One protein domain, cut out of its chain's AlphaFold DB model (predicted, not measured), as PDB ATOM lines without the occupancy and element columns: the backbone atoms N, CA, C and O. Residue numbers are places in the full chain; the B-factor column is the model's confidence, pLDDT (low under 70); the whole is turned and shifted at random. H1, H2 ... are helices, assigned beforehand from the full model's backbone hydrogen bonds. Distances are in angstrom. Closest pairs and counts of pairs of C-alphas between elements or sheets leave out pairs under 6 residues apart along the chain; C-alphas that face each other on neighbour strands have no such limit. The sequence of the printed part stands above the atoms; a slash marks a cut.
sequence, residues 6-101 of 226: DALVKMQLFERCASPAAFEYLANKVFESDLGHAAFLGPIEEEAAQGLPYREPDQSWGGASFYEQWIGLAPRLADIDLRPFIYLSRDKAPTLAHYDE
ATOM      1  N   ASP A   6      -4.941  50.936 -43.848       92.81
ATOM      2  CA  ASP A   6      -4.802  50.658 -42.415       92.81
ATOM      3  C   ASP A   6      -6.163  50.677 -41.703       92.81
ATOM      4  O   ASP A   6      -6.443  49.828 -40.858       92.81
ATOM      5  N   ALA A   7      -7.055  51.595 -42.100       93.31
ATOM      6  CA  ALA A   7      -8.430  51.613 -41.602       93.31
ATOM      7  C   ALA A   7      -9.199  50.354 -42.035       93.31
ATOM      8  O   ALA A   7      -9.941  49.784 -41.237       93.31
ATOM      9  N   LEU A   8      -8.971  49.875 -43.264       91.94
ATOM     10  CA  LEU A   8      -9.559  48.630 -43.755       91.94
ATOM     11  C   LEU A   8      -9.090  47.434 -42.932       91.94
ATOM     12  O   LEU A   8      -9.917  46.629 -42.517       91.94
ATOM     13  N   VAL A   9      -7.792  47.333 -42.650       93.06
ATOM     14  CA  VAL A   9      -7.238  46.251 -41.826       93.06
ATOM     15  C   VAL A   9      -7.813  46.293 -40.409       93.06
ATOM     16  O   VAL A   9      -8.266  45.260 -39.910       93.06
ATOM     17  N   LYS A  10      -7.864  47.474 -39.775       95.00
ATOM     18  CA  LYS A  10      -8.442  47.634 -38.429       95.00
ATOM     19  C   LYS A  10      -9.924  47.240 -38.399       95.00
ATOM     20  O   LYS A  10     -10.341  46.510 -37.497       95.00
ATOM     21  N   MET A  11     -10.702  47.653 -39.401       93.56
ATOM     22  CA  MET A  11     -12.115  47.277 -39.536       93.56
ATOM     23  C   MET A  11     -12.302  45.779 -39.806       93.56
ATOM     24  O   MET A  11     -13.177  45.158 -39.210       93.56
ATOM     25  N   GLN A  12     -11.453  45.171 -40.636       91.69
ATOM     26  CA  GLN A  12     -11.518  43.741 -40.943       91.69
ATOM     27  C   GLN A  12     -11.201  42.876 -39.720       91.69
ATOM     28  O   GLN A  12     -11.803  41.815 -39.534       91.69
ATOM     29  N   LEU A  13     -10.263  43.319 -38.879       93.31
ATOM     30  CA  LEU A  13      -9.973  42.669 -37.605       93.31
ATOM     31  C   LEU A  13     -11.184  42.751 -36.665       93.31
ATOM     32  O   LEU A  13     -11.554  41.740 -36.071       93.31
ATOM     33  N   PHE A  14     -11.831  43.921 -36.584       93.06
ATOM     34  CA  PHE A  14     -13.059  44.092 -35.805       93.06
ATOM     35  C   PHE A  14     -14.149  43.133 -36.268       93.06
ATOM     36  O   PHE A  14     -14.680  42.375 -35.469       93.06
ATOM     37  N   GLU A  15     -14.425  43.092 -37.568       88.88
ATOM     38  CA  GLU A  15     -15.450  42.224 -38.150       88.88
ATOM     39  C   GLU A  15     -15.266  40.741 -37.788       88.88
ATOM     40  O   GLU A  15     -16.244  40.041 -37.523       88.88
ATOM     41  N   ARG A  16     -14.020  40.248 -37.780       88.69
ATOM     42  CA  ARG A  16     -13.717  38.823 -37.567       88.69
ATOM     43  C   ARG A  16     -13.635  38.416 -36.099       88.69
ATOM     44  O   ARG A  16     -13.804  37.235 -35.804       88.69
ATOM     45  N   CYS A  17     -13.306  39.351 -35.215       90.69
ATOM     46  CA  CYS A  17     -13.009  39.057 -33.813       90.69
ATOM     47  C   CYS A  17     -14.042  39.628 -32.837       90.69
ATOM     48  O   CYS A  17     -14.166  39.104 -31.730       90.69
ATOM     49  N   ALA A  18     -14.787  40.664 -33.224       90.62
ATOM     50  CA  ALA A  18     -15.869  41.204 -32.416       90.62
ATOM     51  C   ALA A  18     -17.081  40.266 -32.409       90.62
ATOM     52  O   ALA A  18     -17.321  39.489 -33.340       90.62
ATOM     53  N   SER A  19     -17.898  40.378 -31.362       89.19
ATOM     54  CA  SER A  19     -19.207  39.734 -31.354       89.19
ATOM     55  C   SER A  19     -20.093  40.309 -32.473       89.19
ATOM     56  O   SER A  19     -19.953  41.482 -32.839       89.19
ATOM     57  N   PRO A  20     -21.053  39.532 -33.011       86.44
ATOM     58  CA  PRO A  20     -22.015  40.057 -33.977       86.44
ATOM     59  C   PRO A  20     -22.742  41.313 -33.481       86.44
ATOM     60  O   PRO A  20     -22.878  42.262 -34.246       86.44
ATOM     61  N   ALA A  21     -23.124  41.344 -32.201       88.44
ATOM     62  CA  ALA A  21     -23.806  42.480 -31.588       88.44
ATOM     63  C   ALA A  21     -22.912  43.732 -31.501       88.44
ATOM     64  O   ALA A  21     -23.379  44.835 -31.767       88.44
ATOM     65  N   ALA A  22     -21.615  43.575 -31.210       91.31
ATOM     66  CA  ALA A  22     -20.672  44.695 -31.182       91.31
ATOM     67  C   ALA A  22     -20.461  45.305 -32.574       91.31
ATOM     68  O   ALA A  22     -20.419  46.530 -32.721       91.31
ATOM     69  N   PHE A  23     -20.373  44.454 -33.604       90.38
ATOM     70  CA  PHE A  23     -20.323  44.896 -34.998       90.38
ATOM     71  C   PHE A  23     -21.600  45.629 -35.410       90.38
ATOM     72  O   PHE A  23     -21.528  46.694 -36.020       90.38
ATOM     73  N   GLU A  24     -22.765  45.102 -35.036       87.25
ATOM     74  CA  GLU A  24     -24.051  45.757 -35.281       87.25
ATOM     75  C   GLU A  24     -24.148  47.113 -34.589       87.25
ATOM     76  O   GLU A  24     -24.594  48.075 -35.209       87.25
ATOM     77  N   TYR A  25     -23.680  47.228 -33.347       91.12
ATOM     78  CA  TYR A  25     -23.623  48.503 -32.636       91.12
ATOM     79  C   TYR A  25     -22.746  49.532 -33.369       91.12
ATOM     80  O   TYR A  25     -23.170  50.670 -33.577       91.12
ATOM     81  N   LEU A  26     -21.547  49.133 -33.815       92.44
ATOM     82  CA  LEU A  26     -20.664  50.009 -34.589       92.44
ATOM     83  C   LEU A  26     -21.339  50.472 -35.883       92.44
ATOM     84  O   LEU A  26     -21.356  51.665 -36.176       92.44
ATOM     85  N   ALA A  27     -21.910  49.529 -36.636       89.12
ATOM     86  CA  ALA A  27     -22.593  49.818 -37.888       89.12
ATOM     87  C   ALA A  27     -23.772  50.782 -37.680       89.12
ATOM     88  O   ALA A  27     -23.866  51.763 -38.414       89.12
ATOM     89  N   ASN A  28     -24.599  50.574 -36.645       86.38
ATOM     90  CA  ASN A  28     -25.686  51.487 -36.267       86.38
ATOM     91  C   ASN A  28     -25.160  52.911 -36.109       86.38
ATOM     92  O   ASN A  28     -25.660  53.835 -36.742       86.38
ATOM     93  N   LYS A  29     -24.109  53.088 -35.303       90.19
ATOM     94  CA  LYS A  29     -23.557  54.416 -35.013       90.19
ATOM     95  C   LYS A  29     -22.962  55.102 -36.236       90.19
ATOM     96  O   LYS A  29     -23.077  56.317 -36.358       90.19
ATOM     97  N   VAL A  30     -22.370  54.335 -37.150       90.75
ATOM     98  CA  VAL A  30     -21.908  54.853 -38.444       90.75
ATOM     99  C   VAL A  30     -23.093  55.305 -39.295       90.75
ATOM    100  O   VAL A  30     -23.042  56.395 -39.854       90.75
ATOM    101  N   PHE A  31     -24.150  54.497 -39.414       82.75
ATOM    102  CA  PHE A  31     -25.293  54.816 -40.276       82.75
ATOM    103  C   PHE A  31     -26.210  55.910 -39.712       82.75
ATOM    104  O   PHE A  31     -26.831  56.617 -40.497       82.75
ATOM    105  N   GLU A  32     -26.267  56.083 -38.389       81.56
ATOM    106  CA  GLU A  32     -26.940  57.217 -37.734       81.56
ATOM    107  C   GLU A  32     -26.231  58.554 -38.022       81.56
ATOM    108  O   GLU A  32     -26.852  59.614 -37.956       81.56
ATOM    109  N   SER A  33     -24.936  58.520 -38.347       81.88
ATOM    110  CA  SER A  33     -24.145  59.707 -38.661       81.88
ATOM    111  C   SER A  33     -24.326  60.133 -40.118       81.88
ATOM    112  O   SER A  33     -24.020  59.375 -41.039       81.88
ATOM    113  N   ASP A  34     -24.687  61.401 -40.344       75.88
ATOM    114  CA  ASP A  34     -24.760  61.989 -41.693       75.88
ATOM    115  C   ASP A  34     -23.421  61.885 -42.454       75.88
ATOM    116  O   ASP A  34     -23.378  61.688 -43.674       75.88
ATOM    117  N   LEU A  35     -22.306  61.960 -41.720       83.06
ATOM    118  CA  LEU A  35     -20.949  61.857 -42.261       83.06
ATOM    119  C   LEU A  35     -20.425  60.413 -42.317       83.06
ATOM    120  O   LEU A  35     -19.346  60.185 -42.855       83.06
ATOM    121  N   GLY A  36     -21.166  59.432 -41.793       83.62
ATOM    122  CA  GLY A  36     -20.695  58.048 -41.700       83.62
ATOM    123  C   GLY A  36     -19.617  57.838 -40.634       83.62
ATOM    124  O   GLY A  36     -18.817  56.912 -40.741       83.62
ATOM    125  N   HIS A  37     -19.541  58.721 -39.639       91.31
ATOM    126  CA  HIS A  37     -18.497  58.719 -38.614       91.31
ATOM    127  C   HIS A  37     -18.954  57.987 -37.349       91.31
ATOM    128  O   HIS A  37     -20.073  58.178 -36.874       91.31
ATOM    129  N   ALA A  38     -18.052  57.224 -36.733       92.31
ATOM    130  CA  ALA A  38     -18.276  56.601 -35.430       92.31
ATOM    131  C   ALA A  38     -17.764  57.508 -34.296       92.31
ATOM    132  O   ALA A  38     -16.854  57.140 -33.556       92.31
ATOM    133  N   ALA A  39     -18.359  58.696 -34.142       92.25
ATOM    134  CA  ALA A  39     -17.877  59.732 -33.217       92.25
ATOM    135  C   ALA A  39     -17.755  59.263 -31.750       92.25
ATOM    136  O   ALA A  39     -16.907  59.758 -31.009       92.25
ATOM    137  N   PHE A  40     -18.555  58.271 -31.336       94.25
ATOM    138  CA  PHE A  40     -18.475  57.677 -29.997       94.25
ATOM    139  C   PHE A  40     -17.118  57.011 -29.706       94.25
ATOM    140  O   PHE A  40     -16.747  56.892 -28.542       94.25
ATOM    141  N   LEU A  41     -16.368  56.601 -30.738       96.00
ATOM    142  CA  LEU A  41     -15.022  56.047 -30.581       96.00
ATOM    143  C   LEU A  41     -14.012  57.111 -30.149       96.00
ATOM    144  O   LEU A  41     -13.034  56.769 -29.497       96.00
ATOM    145  N   GLY A  42     -14.244  58.387 -30.471       95.00
ATOM    146  CA  GLY A  42     -13.282  59.472 -30.259       95.00
ATOM    147  C   GLY A  42     -12.758  59.539 -28.823       95.00
ATOM    148  O   GLY A  42     -11.551  59.368 -28.634       95.00
ATOM    149  N   PRO A  43     -13.632  59.709 -27.815       94.75
ATOM    150  CA  PRO A  43     -13.218  59.737 -26.414       94.75
ATOM    151  C   PRO A  43     -12.497  58.456 -25.972       94.75
ATOM    152  O   PRO A  43     -11.503  58.525 -25.263       94.75
ATOM    153  N   ILE A  44     -12.948  57.288 -26.434       94.56
ATOM    154  CA  ILE A  44     -12.414  55.983 -26.011       94.56
ATOM    155  C   ILE A  44     -11.015  55.752 -26.597       94.56
ATOM    156  O   ILE A  44     -10.113  55.295 -25.903       94.56
ATOM    157  N   GLU A  45     -10.812  56.113 -27.865       95.12
ATOM    158  CA  GLU A  45      -9.503  56.073 -28.523       95.12
ATOM    159  C   GLU A  45      -8.515  57.062 -27.883       95.12
ATOM    160  O   GLU A  45      -7.320  56.783 -27.812       95.12
ATOM    161  N   GLU A  46      -8.997  58.214 -27.406       94.69
ATOM    162  CA  GLU A  46      -8.165  59.200 -26.708       94.69
ATOM    163  C   GLU A  46      -7.761  58.731 -25.309       94.69
ATOM    164  O   GLU A  46      -6.581  58.787 -24.962       94.69
ATOM    165  N   GLU A  47      -8.714  58.220 -24.531       93.81
ATOM    166  CA  GLU A  47      -8.454  57.634 -23.215       93.81
ATOM    167  C   GLU A  47      -7.476  56.450 -23.327       93.81
ATOM    168  O   GLU A  47      -6.499  56.378 -22.575       93.81
ATOM    169  N   ALA A  48      -7.656  55.579 -24.326       91.62
ATOM    170  CA  ALA A  48      -6.747  54.466 -24.591       91.62
ATOM    171  C   ALA A  48      -5.327  54.935 -24.953       91.62
ATOM    172  O   ALA A  48      -4.347  54.374 -24.463       91.62
ATOM    173  N   ALA A  49      -5.191  56.000 -25.752       90.25
ATOM    174  CA  ALA A  49      -3.888  56.585 -26.082       90.25
ATOM    175  C   ALA A  49      -3.165  57.170 -24.852       90.25
ATOM    176  O   ALA A  49      -1.935  57.234 -24.831       90.25
ATOM    177  N   GLN A  50      -3.914  57.568 -23.821       92.25
ATOM    178  CA  GLN A  50      -3.387  58.045 -22.539       92.25
ATOM    179  C   GLN A  50      -3.107  56.905 -21.542       92.25
ATOM    180  O   GLN A  50      -2.634  57.165 -20.434       92.25
ATOM    181  N   GLY A  51      -3.376  55.649 -21.914       88.62
ATOM    182  CA  GLY A  51      -3.224  54.488 -21.035       88.62
ATOM    183  C   GLY A  51      -4.276  54.421 -19.927       88.62
ATOM    184  O   GLY A  51      -4.031  53.801 -18.889       88.62
ATOM    185  N   LEU A  52      -5.421  55.084 -20.108       89.44
ATOM    186  CA  LEU A  52      -6.534  55.006 -19.170       89.44
ATOM    187  C   LEU A  52      -7.287  53.673 -19.327       89.44
ATOM    188  O   LEU A  52      -7.270  53.081 -20.408       89.44
ATOM    189  N   PRO A  53      -7.961  53.192 -18.264       87.25
ATOM    190  CA  PRO A  53      -8.714  51.944 -18.319       87.25
ATOM    191  C   PRO A  53      -9.800  51.978 -19.394       87.25
ATOM    192  O   PRO A  53     -10.578  52.934 -19.456       87.25
ATOM    193  N   TYR A  54      -9.884  50.910 -20.186       89.69
ATOM    194  CA  TYR A  54     -10.907  50.763 -21.216       89.69
ATOM    195  C   TYR A  54     -12.323  50.826 -20.629       89.69
ATOM    196  O   TYR A  54     -12.629  50.215 -19.602       89.69
ATOM    197  N   ARG A  55     -13.195  51.569 -21.318       86.62
ATOM    198  CA  ARG A  55     -14.615  51.698 -21.000       86.62
ATOM    199  C   ARG A  55     -15.442  51.196 -22.164       86.62
ATOM    200  O   ARG A  55     -15.289  51.655 -23.293       86.62
ATOM    201  N   GLU A  56     -16.334  50.268 -21.861       90.88
ATOM    202  CA  GLU A  56     -17.220  49.669 -22.847       90.88
ATOM    203  C   GLU A  56     -18.243  50.714 -23.339       90.88
ATOM    204  O   GLU A  56     -18.957  51.292 -22.515       90.88
ATOM    205  N   PRO A  57     -18.342  50.977 -24.658       91.75
ATOM    206  CA  PRO A  57     -19.355  51.885 -25.207       91.75
ATOM    207  C   PRO A  57     -20.774  51.305 -25.156       91.75
ATOM    208  O   PRO A  57     -21.755  52.048 -25.176       91.75
ATOM    209  N   ASP A  58     -20.876  49.978 -25.127       92.81
ATOM    210  CA  ASP A  58     -22.114  49.211 -25.094       92.81
ATOM    211  C   ASP A  58     -21.853  47.843 -24.455       92.81
ATOM    212  O   ASP A  58     -20.747  47.309 -24.549       92.81
ATOM    213  N   GLN A  59     -22.886  47.236 -23.873       91.12
ATOM    214  CA  GLN A  59     -22.816  45.901 -23.265       91.12
ATOM    215  C   GLN A  59     -22.290  44.807 -24.218       91.12
ATOM    216  O   GLN A  59     -21.716  43.815 -23.775       91.12
ATOM    217  N   SER A  60     -22.477  44.963 -25.533       90.38
ATOM    218  CA  SER A  60     -21.988  44.017 -26.545       90.38
ATOM    219  C   SER A  60     -20.469  44.063 -26.746       90.38
ATOM    220  O   SER A  60     -19.897  43.107 -27.283       90.38
ATOM    221  N   TRP A  61     -19.822  45.137 -26.283       92.75
ATOM    222  CA  TRP A  61     -18.374  45.365 -26.319       92.75
ATOM    223  C   TRP A  61     -17.671  44.923 -25.027       92.75
ATOM    224  O   TRP A  61     -16.535  45.333 -24.771       92.75
ATOM    225  N   GLY A  62     -18.340  44.094 -24.220       85.69
ATOM    226  CA  GLY A  62     -17.804  43.587 -22.965       85.69
ATOM    227  C   GLY A  62     -17.222  42.180 -23.010       85.69
ATOM    228  O   GLY A  62     -17.416  41.406 -23.950       85.69
ATOM    229  N   GLY A  63     -16.478  41.849 -21.952       68.25
ATOM    230  CA  GLY A  63     -16.046  40.480 -21.643       68.25
ATOM    231  C   GLY A  63     -14.847  39.932 -22.429       68.25
ATOM    232  O   GLY A  63     -14.474  38.780 -22.209       68.25
ATOM    233  N   ALA A  64     -14.211  40.717 -23.306       67.56
ATOM    234  CA  ALA A  64     -13.036  40.285 -24.069       67.56
ATOM    235  C   ALA A  64     -11.920  41.341 -24.078       67.56
ATOM    236  O   ALA A  64     -12.156  42.499 -24.415       67.56
ATOM    237  N   SER A  65     -10.676  40.912 -23.827       83.50
ATOM    238  CA  SER A  65      -9.465  41.751 -23.949       83.50
ATOM    239  C   SER A  65      -9.222  42.273 -25.370       83.50
ATOM    240  O   SER A  65      -8.435  43.195 -25.580       83.50
ATOM    241  N   PHE A  66      -9.912  41.692 -26.352       93.62
ATOM    242  CA  PHE A  66      -9.873  42.107 -27.745       93.62
ATOM    243  C   PHE A  66     -10.268  43.577 -27.935       93.62
ATOM    244  O   PHE A  66      -9.563  44.285 -28.644       93.62
ATOM    245  N   TYR A  67     -11.356  44.047 -27.315       94.19
ATOM    246  CA  TYR A  67     -11.872  45.398 -27.572       94.19
ATOM    247  C   TYR A  67     -10.925  46.488 -27.060       94.19
ATOM    248  O   TYR A  67     -10.666  47.460 -27.767       94.19
ATOM    249  N   GLU A  68     -10.339  46.275 -25.880       92.75
ATOM    250  CA  GLU A  68      -9.306  47.143 -25.304       92.75
ATOM    251  C   GLU A  68      -8.049  47.198 -26.187       92.75
ATOM    252  O   GLU A  68      -7.492  48.266 -26.429       92.75
ATOM    253  N   GLN A  69      -7.605  46.063 -26.729       92.75
ATOM    254  CA  GLN A  69      -6.462  46.057 -27.645       92.75
ATOM    255  C   GLN A  69      -6.809  46.725 -28.976       92.75
ATOM    256  O   GLN A  69      -6.015  47.495 -29.509       92.75
ATOM    257  N   TRP A  70      -8.002  46.447 -29.504       95.81
ATOM    258  CA  TRP A  70      -8.464  46.954 -30.789       95.81
ATOM    259  C   TRP A  70      -8.622  48.475 -30.788       95.81
ATOM    260  O   TRP A  70      -8.212  49.123 -31.754       95.81
ATOM    261  N   ILE A  71      -9.164  49.055 -29.710       95.06
ATOM    262  CA  ILE A  71      -9.347  50.508 -29.620       95.06
ATOM    263  C   ILE A  71      -7.997  51.243 -29.650       95.06
ATOM    264  O   ILE A  71      -7.896  52.307 -30.257       95.06
ATOM    265  N   GLY A  72      -6.948  50.631 -29.090       92.69
ATOM    266  CA  GLY A  72      -5.583  51.161 -29.094       92.69
ATOM    267  C   GLY A  72      -4.835  51.031 -30.427       92.69
ATOM    268  O   GLY A  72      -3.758  51.608 -30.577       92.69
ATOM    269  N   LEU A  73      -5.367  50.297 -31.413       94.25
ATOM    270  CA  LEU A  73      -4.729  50.169 -32.727       94.25
ATOM    271  C   LEU A  73      -4.869  51.458 -33.540       94.25
ATOM    272  O   LEU A  73      -5.931  52.077 -33.583       94.25
ATOM    273  N   ALA A  74      -3.824  51.825 -34.277       92.06
ATOM    274  CA  ALA A  74      -3.942  52.828 -35.332       92.06
ATOM    275  C   ALA A  74      -4.670  52.243 -36.569       92.06
ATOM    276  O   ALA A  74      -4.579  51.037 -36.810       92.06
ATOM    277  N   PRO A  75      -5.353  53.068 -37.386       94.19
ATOM    278  CA  PRO A  75      -5.625  54.489 -37.174       94.19
ATOM    279  C   PRO A  75      -6.813  54.717 -36.226       94.19
ATOM    280  O   PRO A  75      -7.616  53.815 -35.980       94.19
ATOM    281  N   ARG A  76      -6.948  55.951 -35.729       94.81
ATOM    282  CA  ARG A  76      -8.191  56.403 -35.088       94.81
ATOM    283  C   ARG A  76      -9.315  56.432 -36.119       94.81
ATOM    284  O   ARG A  76      -9.087  56.863 -37.251       94.81
ATOM    285  N   LEU A  77     -10.491  55.950 -35.743       95.31
ATOM    286  CA  LEU A  77     -11.619  55.759 -36.660       95.31
ATOM    287  C   LEU A  77     -12.749  56.772 -36.457       95.31
ATOM    288  O   LEU A  77     -13.623  56.863 -37.316       95.31
ATOM    289  N   ALA A  78     -12.736  57.528 -35.354       94.56
ATOM    290  CA  ALA A  78     -13.840  58.408 -34.967       94.56
ATOM    291  C   ALA A  78     -14.255  59.418 -36.052       94.56
ATOM    292  O   ALA A  78     -15.446  59.672 -36.214       94.56
ATOM    293  N   ASP A  79     -13.286  59.933 -36.814       91.75
ATOM    294  CA  ASP A  79     -13.481  60.971 -37.836       91.75
ATOM    295  C   ASP A  79     -13.348  60.451 -39.278       91.75
ATOM    296  O   ASP A  79     -13.175  61.230 -40.217       91.75
ATOM    297  N   ILE A  80     -13.362  59.129 -39.463       92.06
ATOM    298  CA  ILE A  80     -13.292  58.493 -40.781       92.06
ATOM    299  C   ILE A  80     -14.710  58.094 -41.199       92.06
ATOM    300  O   ILE A  80     -15.445  57.511 -40.407       92.06
ATOM    301  N   ASP A  81     -15.085  58.345 -42.458       91.00
ATOM    302  CA  ASP A  81     -16.302  57.766 -43.039       91.00
ATOM    303  C   ASP A  81     -16.141  56.244 -43.150       91.00
ATOM    304  O   ASP A  81     -15.423  55.735 -44.019       91.00
ATOM    305  N   LEU A  82     -16.783  55.513 -42.235       91.88
ATOM    306  CA  LEU A  82     -16.657  54.063 -42.115       91.88
ATOM    307  C   LEU A  82     -17.635  53.293 -43.016       91.88
ATOM    308  O   LEU A  82     -17.492  52.074 -43.163       91.88
ATOM    309  N   ARG A  83     -18.593  53.973 -43.663       88.44
ATOM    310  CA  ARG A  83     -19.603  53.326 -44.522       88.44
ATOM    311  C   ARG A  83     -18.970  52.456 -45.614       88.44
ATOM    312  O   ARG A  83     -19.385  51.304 -45.737       88.44
ATOM    313  N   PRO A  84     -17.935  52.905 -46.359       87.38
ATOM    314  CA  PRO A  84     -17.313  52.081 -47.395       87.38
ATOM    315  C   PRO A  84     -16.721  50.771 -46.861       87.38
ATOM    316  O   PRO A  84     -16.772  49.757 -47.546       87.38
ATOM    317  N   PHE A  85     -16.182  50.775 -45.640       88.69
ATOM    318  CA  PHE A  85     -15.585  49.591 -45.018       88.69
ATOM    319  C   PHE A  85     -16.660  48.603 -44.570       88.69
ATOM    320  O   PHE A  85     -16.529  47.401 -44.784       88.69
ATOM    321  N   ILE A  86     -17.755  49.120 -44.013       87.31
ATOM    322  CA  ILE A  86     -18.908  48.320 -43.599       87.31
ATOM    323  C   ILE A  86     -19.587  47.677 -44.819       87.31
ATOM    324  O   ILE A  86     -19.883  46.487 -44.781       87.31
ATOM    325  N   TYR A  87     -19.733  48.391 -45.941       79.25
ATOM    326  CA  TYR A  87     -20.274  47.820 -47.185       79.25
ATOM    327  C   TYR A  87     -19.385  46.742 -47.832       79.25
ATOM    328  O   TYR A  87     -19.881  45.942 -48.626       79.25
ATOM    329  N   LEU A  88     -18.085  46.697 -47.516       81.56
ATOM    330  CA  LEU A  88     -17.175  45.651 -48.000       81.56
ATOM    331  C   LEU A  88     -17.297  44.335 -47.212       81.56
ATOM    332  O   LEU A  88     -16.857  43.295 -47.712       81.56
ATOM    333  N   SER A  89     -17.917  44.354 -46.027       72.06
ATOM    334  CA  SER A  89     -18.154  43.163 -45.203       72.06
ATOM    335  C   SER A  89     -19.171  42.234 -45.877       72.06
ATOM    336  O   SER A  89     -20.385  42.447 -45.853       72.06
ATOM    337  N   ARG A  90     -18.666  41.179 -46.524       57.78
ATOM    338  CA  ARG A  90     -19.488  40.218 -47.280       57.78
ATOM    339  C   ARG A  90     -20.300  39.279 -46.388       57.78
ATOM    340  O   ARG A  90     -21.399  38.896 -46.780       57.78
ATOM    341  N   ASP A  91     -19.795  38.942 -45.200       62.31
ATOM    342  CA  ASP A  91     -20.464  38.014 -44.274       62.31
ATOM    343  C   ASP A  91     -21.628  38.664 -43.503       62.31
ATOM    344  O   ASP A  91     -22.450  37.965 -42.909       62.31
ATOM    345  N   LYS A  92     -21.747  40.000 -43.533       62.66
ATOM    346  CA  LYS A  92     -22.806  40.763 -42.846       62.66
ATOM    347  C   LYS A  92     -23.856  41.353 -43.792       62.66
ATOM    348  O   LYS A  92     -24.666  42.175 -43.367       62.66
ATOM    349  N   ALA A  93     -23.904  40.899 -45.047       54.75
ATOM    350  CA  ALA A  93     -24.871  41.346 -46.055       54.75
ATOM    351  C   ALA A  93     -26.348  41.400 -45.584       54.75
ATOM    352  O   ALA A  93     -27.028  42.354 -45.960       54.75
ATOM    353  N   PRO A  94     -26.866  40.474 -44.743       52.56
ATOM    354  CA  PRO A  94     -28.233  40.576 -44.220       52.56
ATOM    355  C   PRO A  94     -28.436  41.776 -43.282       52.56
ATOM    356  O   PRO A  94     -29.416  42.501 -43.404       52.56
ATOM    357  N   THR A  95     -27.478  42.035 -42.390       54.62
ATOM    358  CA  THR A  95     -27.497  43.194 -41.489       54.62
ATOM    359  C   THR A  95     -27.385  44.499 -42.286       54.62
ATOM    360  O   THR A  95     -28.121  45.445 -42.029       54.62
ATOM    361  N   LEU A  96     -26.520  44.545 -43.307       56.16
ATOM    362  CA  LEU A  96     -26.399  45.693 -44.219       56.16
ATOM    363  C   LEU A  96     -27.688  45.954 -45.007       56.16
ATOM    364  O   LEU A  96     -28.052  47.110 -45.216       56.16
ATOM    365  N   ALA A  97     -28.390  44.894 -45.417       55.41
ATOM    366  CA  ALA A  97     -29.674  45.008 -46.095       55.41
ATOM    367  C   ALA A  97     -30.728  45.664 -45.192       55.41
ATOM    368  O   ALA A  97     -31.457  46.526 -45.674       55.41
ATOM    369  N   HIS A  98     -30.752  45.351 -43.890       57.56
ATOM    370  CA  HIS A  98     -31.638  46.018 -42.930       57.56
ATOM    371  C   HIS A  98     -31.329  47.511 -42.748       57.56
ATOM    372  O   HIS A  98     -32.253  48.300 -42.579       57.56
ATOM    373  N   TYR A  99     -30.063  47.933 -42.837       56.84
ATOM    374  CA  TYR A  99     -29.731  49.363 -42.805       56.84
ATOM    375  C   TYR A  99     -30.117  50.102 -44.074       56.84
ATOM    376  O   TYR A  99     -30.406  51.288 -43.991       56.84
ATOM    377  N   ASP A 100     -30.130  49.437 -45.228       65.31
ATOM    378  CA  ASP A 100     -30.616  50.030 -46.476       65.31
ATOM    379  C   ASP A 100     -32.149  49.939 -46.611       65.31
ATOM    380  O   ASP A 100     -32.739  50.545 -47.512       65.31
ATOM    381  N   GLU A 101     -32.835  49.215 -45.722       78.38
ATOM    382  CA  GLU A 101     -34.291  49.158 -45.733       78.38
ATOM    383  C   GLU A 101     -34.896  50.545 -45.483       78.38
ATOM    384  O   GLU A 101     -34.472  51.321 -44.628       78.38
TER     385      GLU A 101
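AT A GLANCE: This is residues 6 to 101 of the 226 residues of an uncharacterized protein of bioreactor metagenome (UniProt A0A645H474). In a compact body of six short helices the two longest, H1 and H2, stand nearest the middle and run opposite ways, with the short H5 bridging them at part of their lengths, H4 beside H1 and H6 beside H2. Towards one end of the longest axis H3 stands across the last residue of H4, and at the other end lies H6; between H3 and H4 the chain swings out in a long loop, residues 50 to 64. The printed part has 96 residues with six named helices, H1 to H6 in order along the chain, and no named strand, and its class is all helix. The whole is compact, with a radius of gyration of the C-alphas of 12.6 A, and the C-alphas span 39 by 26 by 23 A.

HOW THE PARTS SIT: The longest helix is H2, residues 20 to 32. H1, residues 6 to 17, is close but not clearly touching H2, and the closest C-alphas, of Glu 15 and Phe 23, are 6.4 A apart; the two run opposite ways at a steep tilt of 42 degrees. H5, residues 83 to 88, only just touches H2, with 3 pairs of C-alphas within 8 A, and H2 touches it with residues 27 to 31 alone. Their closest C-alphas, of Val 30 and Arg 83, are 6.7 A apart, and they run opposite ways at a steep tilt of 41 degrees. H5 also only just touches H1, again with 3 pairs, at residues 8 to 11 of H1 alone; the closest C-alphas, of Leu 8 and Phe 85, are 6.2 A apart, and the two run the same way at a steep tilt of 60 degrees. H6, residues 93 to 100, only just touches H2, with 3 pairs of C-alphas within 8 A, and the closest, of Phe 31 and Tyr 99, are 7.5 A apart. H2 and H6 run the same way at a shallow tilt of 26 degrees. H4, residues 65 to 71, only just touches H1, with 3 pairs, the closest C-alphas being those of Phe 14 and Trp 70 at 7.4 A; they run opposite ways at a shallow tilt of 23 degrees. H3, residues 41 to 49, touches H4 about perpendicular, at 74 degrees, with the C-alphas of Glu 45 and Ile 71 closest at 5.7 A. Among the pairs that stay apart are H1 and H3, H2 and H4, and H3 and H6. The helix packing is part aligned, part crossed. In H1, H2, H3, H4, H5 and H6 every O i to N i+4 pair is within hydrogen-bond range.

IN THESE COORDINATES: H2 measures 18.2 A from its first to its last C-alpha, and it begins at C-alpha 20, (-22.015, 40.057, -33.977). H1 measures 16.6 A, from C-alpha 6 at (-4.802, 50.658, -42.415) to C-alpha 17. H3 measures 12.0 A, H4 and H6 10.4 A each, and H5 8.8 A. H6 ends at C-alpha 100, (-30.616, 50.030, -46.476).

THE WHOLE: The two C-alphas farthest apart are those of Gly 51 and Glu 101, at 40.0 A. The printed part runs from residue 6 to residue 101 and has no cut. The links from H1 to H2 and from H5 to H6 are tight, that from H2 to H3 is short, and those from H3 to H4, with 15 residues, and from H4 to H5, with 11, are long. The mean pLDDT of the printed part is 85.9; residues 63 to 64 and 90 to 100 are under 70, and the mean of H6 is 57.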